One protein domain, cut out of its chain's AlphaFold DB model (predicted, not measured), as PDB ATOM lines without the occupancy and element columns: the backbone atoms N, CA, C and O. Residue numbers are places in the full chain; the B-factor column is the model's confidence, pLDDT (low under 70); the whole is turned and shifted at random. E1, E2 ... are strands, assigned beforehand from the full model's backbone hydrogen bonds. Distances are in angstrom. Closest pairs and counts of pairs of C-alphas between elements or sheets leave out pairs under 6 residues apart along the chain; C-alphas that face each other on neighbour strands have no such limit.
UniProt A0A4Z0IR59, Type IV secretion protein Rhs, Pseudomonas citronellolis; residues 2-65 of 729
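AT A GLANCE: This is residues 2 to 65 of the 729 residues of the protein "Type IV secretion protein Rhs" of Pseudomonas citronellolis (UniProt A0A4Z0IR59). Little regular structure is present: two separate two-stranded hairpins, E1 with E2 and E3 with E4, lie at some distance from each other and are joined by a long loop, residues 22 to 37. The printed part has 64 residues with four named strands, E1 to E4 in chain order, 23 residues in all, and no named helix; the class is all strand, both sheets antiparallel. The whole is elongated, 50 by 31 by 21 A, and only just extended, close to loose, with a radius of gyration of the C-alphas of 16.4 A.

IN THESE COORDINATES: E1, residues 2 to 7, begins at C-alpha (2.363, 88.148, 162.849) and is 16.6 A long. E2, residues 15 to 21, is 16.9 A. E3, residues 38 to 42, is 11.8 A. E4, residues 54 to 58, is 12.6 A and ends at C-alpha (-17.844, 76.894, 151.321).

HOW THE PARTS SIT: E1 and E2 form an antiparallel hairpin at 148 degrees, with N 4 and O 19 2.8 A apart, within hydrogen-bond range. E3 and E4 form another at 178 degrees, with N 39 and O 57 2.9 A apart, within that range. E2 and E3 are apart.

THE WHOLE: The C-alphas of Asp 13 and Gly 62, the two farthest apart, are 51.5 A from each other. The printed part has no cut. The links E2 to E3 and E3 to E4 are long. Residue 49 is under 70 in pLDDT.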
ATOM      1  N   GLU A   2       1.823  86.868 163.308       94.19
ATOM      2  CA  GLU A   2       2.363  88.148 162.849       94.19
ATOM      3  C   GLU A   2       1.247  89.199 162.869       94.19
ATOM      4  O   GLU A   2       0.096  88.887 162.549       94.19
ATOM      5  N   VAL A   3       1.579  90.422 163.284       95.69
ATOM      6  CA  VAL A   3       0.619  91.518 163.456       95.69
ATOM      7  C   VAL A   3       1.094  92.780 162.744       95.69
ATOM      8  O   VAL A   3       2.288  93.068 162.710       95.69
ATOM      9  N   LEU A   4       0.148  93.541 162.198       95.12
ATOM     10  CA  LEU A   4       0.366  94.890 161.688       95.12
ATOM     11  C   LEU A   4       0.264  95.875 162.851       95.12
ATOM     12  O   LEU A   4      -0.755  95.909 163.541       95.12
ATOM     13  N   VAL A   5       1.319  96.660 163.059       95.81
ATOM     14  CA  VAL A   5       1.363  97.731 164.060       95.81
ATOM     15  C   VAL A   5       1.284  99.067 163.333       95.81
ATOM     16  O   VAL A   5       2.126  99.363 162.488       95.81
ATOM     17  N   ASP A   6       0.259  99.840 163.664       95.19
ATOM     18  CA  ASP A   6       0.064 101.227 163.259       95.19
ATOM     19  C   ASP A   6       0.369 102.160 164.440       95.19
ATOM     20  O   ASP A   6       0.583 101.705 165.565       95.19
ATOM     21  N   PHE A   7       0.388 103.463 164.197       96.44
ATOM     22  CA  PHE A   7       0.798 104.468 165.169       96.44
ATOM     23  C   PHE A   7      -0.213 105.613 165.193       96.44
ATOM     24  O   PHE A   7      -0.482 106.234 164.162       96.44
ATOM     25  N   LEU A   8      -0.799 105.892 166.362       93.19
ATOM     26  CA  LEU A   8      -1.818 106.941 166.504       93.19
ATOM     27  C   LEU A   8      -1.224 108.303 166.126       93.19
ATOM     28  O   LEU A   8      -0.200 108.698 166.671       93.19
ATOM     29  N   GLU A   9      -1.847 109.006 165.175       93.00
ATOM     30  CA  GLU A   9      -1.316 110.258 164.597       93.00
ATOM     31  C   GLU A   9       0.119 110.132 164.030       93.00
ATOM     32  O   GLU A   9       0.825 111.126 163.857       93.00
ATOM     33  N   GLY A  10       0.572 108.907 163.738       92.06
ATOM     34  CA  GLY A  10       1.946 108.618 163.327       92.06
ATOM     35  C   GLY A  10       2.979 108.662 164.461       92.06
ATOM     36  O   GLY A  10       4.175 108.669 164.168       92.06
ATOM     37  N   ASP A  11       2.552 108.698 165.728       94.69
ATOM     38  CA  ASP A  11       3.439 108.729 166.895       94.69
ATOM     39  C   ASP A  11       4.015 107.329 167.203       94.69
ATOM     40  O   ASP A  11       3.269 106.448 167.647       94.69
ATOM     41  N   PRO A  12       5.332 107.094 167.009       95.06
ATOM     42  CA  PRO A  12       5.964 105.797 167.251       95.06
ATOM     43  C   PRO A  12       5.854 105.313 168.705       95.06
ATOM     44  O   PRO A  12       5.966 104.111 168.954       95.06
ATOM     45  N   ASP A  13       5.605 106.222 169.652       95.50
ATOM     46  CA  ASP A  13       5.428 105.900 171.070       95.50
ATOM     47  C   ASP A  13       3.984 105.474 171.405       95.50
ATOM     48  O   ASP A  13       3.703 105.042 172.526       95.50
ATOM     49  N   GLN A  14       3.068 105.538 170.431       95.50
ATOM     50  CA  GLN A  14       1.667 105.133 170.562       95.50
ATOM     51  C   GLN A  14       1.289 104.023 169.564       95.50
ATOM     52  O   GLN A  14       0.458 104.236 168.673       95.50
ATOM     53  N   PRO A  15       1.879 102.817 169.699       96.38
ATOM     54  CA  PRO A  15       1.586 101.702 168.812       96.38
ATOM     55  C   PRO A  15       0.174 101.142 169.039       96.38
ATOM     56  O   PRO A  15      -0.294 100.995 170.170       96.38
ATOM     57  N   LEU A  16      -0.466 100.731 167.949       95.00
ATOM     58  CA  LEU A  16      -1.766 100.073 167.909       95.00
ATOM     59  C   LEU A  16      -1.704  98.881 166.952       95.00
ATOM     60  O   LEU A  16      -1.353  99.028 165.787       95.00
ATOM     61  N   VAL A  17      -2.098  97.692 167.405       95.81
ATOM     62  CA  VAL A  17      -2.254  96.549 166.495       95.81
ATOM     63  C   VAL A  17      -3.527  96.731 165.671       95.81
ATOM     64  O   VAL A  17      -4.621  96.779 166.232       95.81
ATOM     65  N   SER A  18      -3.387  96.810 164.347       94.50
ATOM     66  CA  SER A  18      -4.486  97.069 163.405       94.50
ATOM     67  C   SER A  18      -4.866  95.859 162.544       94.50
ATOM     68  O   SER A  18      -5.919  95.862 161.908       94.50
ATOM     69  N   GLY A  19      -4.059  94.792 162.544       93.62
ATOM     70  CA  GLY A  19      -4.366  93.571 161.798       93.62
ATOM     71  C   GLY A  19      -3.452  92.394 162.123       93.62
ATOM     72  O   GLY A  19      -2.424  92.549 162.778       93.62
ATOM     73  N   CYS A  20      -3.821  91.212 161.628       93.25
ATOM     74  CA  CYS A  20      -3.027  89.986 161.717       93.25
ATOM     75  C   CYS A  20      -2.758  89.444 160.313       93.25
ATOM     76  O   CYS A  20      -3.646  89.480 159.460       93.25
ATOM     77  N   LEU A  21      -1.558  88.911 160.092       92.88
ATOM     78  CA  LEU A  21      -1.144  88.366 158.802       92.88
ATOM     79  C   LEU A  21      -0.744  86.894 158.914       92.88
ATOM     80  O   LEU A  21      -0.202  86.440 159.925       92.88
ATOM     81  N   TYR A  22      -1.018  86.157 157.838       94.12
ATOM     82  CA  TYR A  22      -0.455  84.832 157.608       94.12
ATOM     83  C   TYR A  22       0.882  84.964 156.872       94.12
ATOM     84  O   TYR A  22       1.034  85.818 155.999       94.12
ATOM     85  N   HIS A  23       1.830  84.089 157.198       91.44
ATOM     86  CA  HIS A  23       3.159  84.034 156.589       91.44
ATOM     87  C   HIS A  23       3.667  82.586 156.535       91.44
ATOM     88  O   HIS A  23       2.948  81.653 156.880       91.44
ATOM     89  N   ALA A  24       4.911  82.369 156.102       91.00
ATOM     90  CA  ALA A  24       5.446  81.028 155.849       91.00
ATOM     91  C   ALA A  24       5.450  80.077 157.069       91.00
ATOM     92  O   ALA A  24       5.377  78.867 156.880       91.00
ATOM     93  N   GLU A  25       5.518  80.592 158.303       89.25
ATOM     94  CA  GLU A  25       5.464  79.760 159.522       89.25
ATOM     95  C   GLU A  25       4.046  79.675 160.108       89.25
ATOM     96  O   GLU A  25       3.668  78.651 160.673       89.25
ATOM     97  N   HIS A  26       3.244  80.734 159.950       89.25
ATOM     98  CA  HIS A  26       1.826  80.761 160.313       89.25
ATOM     99  C   HIS A  26       0.994  80.752 159.036       89.25
ATOM    100  O   HIS A  26       0.548  81.799 158.564       89.25
ATOM    101  N   LEU A  27       0.831  79.562 158.462       92.12
ATOM    102  CA  LEU A  27       0.099  79.366 157.216       92.12
ATOM    103  C   LEU A  27      -1.409  79.618 157.396       92.12
ATOM    104  O   LEU A  27      -1.939  79.452 158.502       92.12
ATOM    105  N   PRO A  28      -2.124  79.965 156.311       93.00
ATOM    106  CA  PRO A  28      -3.581  79.967 156.310       93.00
ATOM    107  C   PRO A  28      -4.154  78.603 156.750       93.00
ATOM    108  O   PRO A  28      -3.551  77.568 156.459       93.00
ATOM    109  N   PRO A  29      -5.337  78.556 157.397       92.88
ATOM    110  CA  PRO A  29      -5.907  77.311 157.933       92.88
ATOM    111  C   PRO A  29      -6.219  76.225 156.892       92.88
ATOM    112  O   PRO A  29      -6.348  75.055 157.249       92.88
ATOM    113  N   TYR A  30      -6.361  76.613 155.623       94.75
ATOM    114  CA  TYR A  30      -6.537  75.718 154.485       94.75
ATOM    115  C   TYR A  30      -5.614  76.137 153.344       94.75
ATOM    116  O   TYR A  30      -5.305  77.317 153.185       94.75
ATOM    117  N   GLU A  31      -5.208  75.166 152.529       94.69
ATOM    118  CA  GLU A  31      -4.330  75.390 151.384       94.69
ATOM    119  C   GLU A  31      -4.961  76.340 150.353       94.69
ATOM    120  O   GLU A  31      -6.083  76.136 149.875       94.69
ATOM    121  N   LEU A  32      -4.206  77.371 149.976       94.62
ATOM    122  CA  LEU A  32      -4.567  78.318 148.927       94.62
ATOM    123  C   LEU A  32      -3.638  78.142 147.718       94.62
ATOM    124  O   LEU A  32      -2.442  77.925 147.913       94.62
ATOM    125  N   PRO A  33      -4.159  78.252 146.476       95.19
ATOM    126  CA  PRO A  33      -5.509  78.706 146.104       95.19
ATOM    127  C   PRO A  33      -6.572  77.594 145.992       95.19
ATOM    128  O   PRO A  33      -7.698  77.886 145.587       95.19
ATOM    129  N   ALA A  34      -6.258  76.339 146.337       95.94
ATOM    130  CA  ALA A  34      -7.181  75.202 146.201       95.94
ATOM    131  C   ALA A  34      -8.535  75.421 146.908       95.94
ATOM    132  O   ALA A  34      -9.592  75.059 146.384       95.94
ATOM    133  N   HIS A  35      -8.505  76.073 148.071       96.62
ATOM    134  CA  HIS A  35      -9.675  76.382 148.891       96.62
ATOM    135  C   HIS A  35     -10.030  77.874 148.923       96.62
ATOM    136  O   HIS A  35     -10.537  78.378 149.922       96.62
ATOM    137  N   LYS A  36      -9.787  78.589 147.817       96.38
ATOM    138  CA  LYS A  36     -10.057  80.033 147.691       96.38
ATOM    139  C   LYS A  36     -11.523  80.453 147.893       96.38
ATOM    140  O   LYS A  36     -11.782  81.636 148.045       96.38
ATOM    141  N   THR A  37     -12.463  79.510 147.846       97.62
ATOM    142  CA  THR A  37     -13.911  79.722 148.027       97.62
ATOM    143  C   THR A  37     -14.379  79.500 149.468       97.62
ATOM    144  O   THR A  37     -15.578  79.500 149.720       97.62
ATOM    145  N   ARG A  38     -13.459  79.288 150.420       97.88
ATOM    146  CA  ARG A  38     -13.797  79.087 151.832       97.88
ATOM    147  C   ARG A  38     -13.622  80.359 152.644       97.88
ATOM    148  O   ARG A  38     -12.533  80.928 152.679       97.88
ATOM    149  N   THR A  39     -14.655  80.700 153.402       97.69
ATOM    150  CA  THR A  39     -14.621  81.733 154.442       97.69
ATOM    151  C   THR A  39     -14.764  81.059 155.800       97.69
ATOM    152  O   THR A  39     -15.656  80.234 155.979       97.69
ATOM    153  N   LEU A  40     -13.891  81.352 156.769       96.44
ATOM    154  CA  LEU A  40     -13.926  80.642 158.051       96.44
ATOM    155  C   LEU A  40     -13.370  81.424 159.240       96.44
ATOM    156  O   LEU A  40     -12.523  82.303 159.100       96.44
ATOM    157  N   PHE A  41     -13.801  80.997 160.422       96.75
ATOM    158  CA  PHE A  41     -13.188  81.293 161.707       96.75
ATOM    159  C   PHE A  41     -12.799  79.971 162.370       96.75
ATOM    160  O   PHE A  41     -13.666  79.131 162.623       96.75
ATOM    161  N   LYS A  42     -11.506  79.775 162.644       95.62
ATOM    162  CA  LYS A  42     -10.971  78.545 163.240       95.62
ATOM    163  C   LYS A  42     -10.058  78.871 164.413       95.62
ATOM    164  O   LYS A  42      -9.097  79.622 164.258       95.62
ATOM    165  N   SER A  43     -10.364  78.308 165.578       95.38
ATOM    166  CA  SER A  43      -9.554  78.464 166.787       95.38
ATOM    167  C   SER A  43      -8.500  77.360 166.904       95.38
ATOM    168  O   SER A  43      -8.500  76.393 166.148       95.38
ATOM    169  N   ASN A  44      -7.627  77.466 167.902       92.88
ATOM    170  CA  ASN A  44      -6.793  76.363 168.366       92.88
ATOM    171  C   ASN A  44      -6.935  76.276 169.887       92.88
ATOM    172  O   ASN A  44      -6.872  77.306 170.564       92.88
ATOM    173  N   SER A  45      -7.180  75.082 170.417       94.62
ATOM    174  CA  SER A  45      -7.279  74.869 171.861       94.62
ATOM    175  C   SER A  45      -5.996  75.327 172.558       94.62
ATOM    176  O   SER A  45      -4.899  75.202 172.018       94.62
ATOM    177  N   SER A  46      -6.118  75.870 173.766       92.81
ATOM    178  CA  SER A  46      -4.986  76.437 174.499       92.81
ATOM    179  C   SER A  46      -5.051  76.072 175.984       92.81
ATOM    180  O   SER A  46      -6.159  76.035 176.528       92.81
ATOM    181  N   PRO A  47      -3.899  75.846 176.651       87.62
ATOM    182  CA  PRO A  47      -2.536  75.783 176.092       87.62
ATOM    183  C   PRO A  47      -2.211  74.433 175.411       87.62
ATOM    184  O   PRO A  47      -2.843  73.423 175.700       87.62
ATOM    185  N   GLY A  48      -1.197  74.402 174.529       80.88
ATOM    186  CA  GLY A  48      -0.631  73.158 173.960       80.88
ATOM    187  C   GLY A  48      -1.405  72.506 172.798       80.88
ATOM    188  O   GLY A  48      -1.316  71.297 172.617       80.88
ATOM    189  N   GLY A  49      -2.180  73.295 172.047       69.00
ATOM    190  CA  GLY A  49      -3.326  72.874 171.228       69.00
ATOM    191  C   GLY A  49      -3.226  71.620 170.356       69.00
ATOM    192  O   GLY A  49      -2.414  71.532 169.439       69.00
ATOM    193  N   SER A  50      -4.171  70.704 170.587       76.19
ATOM    194  CA  SER A  50      -4.432  69.484 169.808       76.19
ATOM    195  C   SER A  50      -5.912  69.353 169.390       76.19
ATOM    196  O   SER A  50      -6.405  68.243 169.200       76.19
ATOM    197  N   GLY A  51      -6.638  70.475 169.301       92.69
ATOM    198  CA  GLY A  51      -8.071  70.538 168.990       92.69
ATOM    199  C   GLY A  51      -8.503  71.932 168.525       92.69
ATOM    200  O   GLY A  51      -7.732  72.882 168.655       92.69
ATOM    201  N   TYR A  52      -9.706  72.073 167.965       96.06
ATOM    202  CA  TYR A  52     -10.169  73.342 167.387       96.06
ATOM    203  C   TYR A  52     -11.691  73.493 167.421       96.06
ATOM    204  O   TYR A  52     -12.411  72.507 167.387       96.06
ATOM    205  N   ASN A  53     -12.182  74.732 167.426       97.19
ATOM    206  CA  ASN A  53     -13.562  75.045 167.053       97.19
ATOM    207  C   ASN A  53     -13.542  75.728 165.689       97.19
ATOM    208  O   ASN A  53     -12.607  76.476 165.387       97.19
ATOM    209  N   GLU A  54     -14.552  75.483 164.863       97.62
ATOM    210  CA  GLU A  54     -14.600  76.030 163.509       97.62
ATOM    211  C   GLU A  54     -16.017  76.408 163.091       97.62
ATOM    212  O   GLU A  54     -16.969  75.666 163.328       97.62
ATOM    213  N   ARG A  55     -16.130  77.558 162.425       98.06
ATOM    214  CA  ARG A  55     -17.266  77.916 161.573       98.06
ATOM    215  C   ARG A  55     -16.728  78.202 160.183       98.06
ATOM    216  O   ARG A  55     -15.896  79.095 160.033       98.06
ATOM    217  N   ARG A  56     -17.187  77.456 159.185       98.06
ATOM    218  CA  ARG A  56     -16.705  77.544 157.805       98.06
ATOM    219  C   ARG A  56     -17.869  77.568 156.831       98.06
ATOM    220  O   ARG A  56     -18.794  76.779 156.977       98.06
ATOM    221  N   ILE A  57     -17.769  78.425 155.825       98.38
ATOM    222  CA  ILE A  57     -18.684  78.546 154.693       98.38
ATOM    223  C   ILE A  57     -17.884  78.213 153.428       98.38
ATOM    224  O   ILE A  57     -16.818  78.784 153.206       98.38
ATOM    225  N   GLU A  58     -18.353  77.244 152.650       98.12
ATOM    226  CA  GLU A  58     -17.844  76.894 151.321       98.12
ATOM    227  C   GLU A  58     -18.807  77.441 150.266       98.12
ATOM    228  O   GLU A  58     -19.972  77.054 150.256       98.12
ATOM    229  N   ASP A  59     -18.302  78.301 149.377       98.25
ATOM    230  CA  ASP A  59     -19.080  78.967 148.319       98.25
ATOM    231  C   ASP A  59     -18.849  78.347 146.926       98.25
ATOM    232  O   ASP A  59     -19.166  78.931 145.885       98.25
ATOM    233  N   ARG A  60     -18.234  77.160 146.861       97.19
ATOM    234  CA  ARG A  60     -18.070  76.440 145.598       97.19
ATOM    235  C   ARG A  60     -19.430  75.951 145.101       97.19
ATOM    236  O   ARG A  60     -20.042  75.088 145.719       97.19
ATOM    237  N   LYS A  61     -19.835  76.444 143.931       95.88
ATOM    238  CA  LYS A  61     -21.104  76.099 143.279       95.88
ATOM    239  C   LYS A  61     -21.336  74.583 143.184       95.88
ATOM    240  O   LYS A  61     -20.493  73.876 142.627       95.88
ATOM    241  N   GLY A  62     -22.485  74.119 143.674       95.00
ATOM    242  CA  GLY A  62     -22.890  72.707 143.715       95.00
ATOM    243  C   GLY A  62     -22.237  71.888 144.837       95.00
ATOM    244  O   GLY A  62     -22.416  70.674 144.889       95.00
ATOM    245  N   GLN A  63     -21.434  72.523 145.693       97.19
ATOM    246  CA  GLN A  63     -20.749  71.928 146.846       97.19
ATOM    247  C   GLN A  63     -20.816  72.874 148.059       97.19
ATOM    248  O   GLN A  63     -19.942  72.836 148.929       97.19
ATOM    249  N   GLU A  64     -21.820  73.757 148.091       98.12
ATOM    250  CA  GLU A  64     -21.994  74.752 149.139       98.12
ATOM    251  C   GLU A  64     -22.213  74.077 150.495       98.12
ATOM    252  O   GLU A  64     -22.963  73.107 150.623       98.12
ATOM    253  N   GLN A  65     -21.551  74.585 151.535       97.88
ATOM    254  CA  GLN A  65     -21.641  73.986 152.864       97.88
ATOM    255  C   GLN A  65     -21.368  75.001 153.967       97.88
ATOM    256  O   GLN A  65     -20.383  75.735 153.920       97.88
TER     257      GLN A  65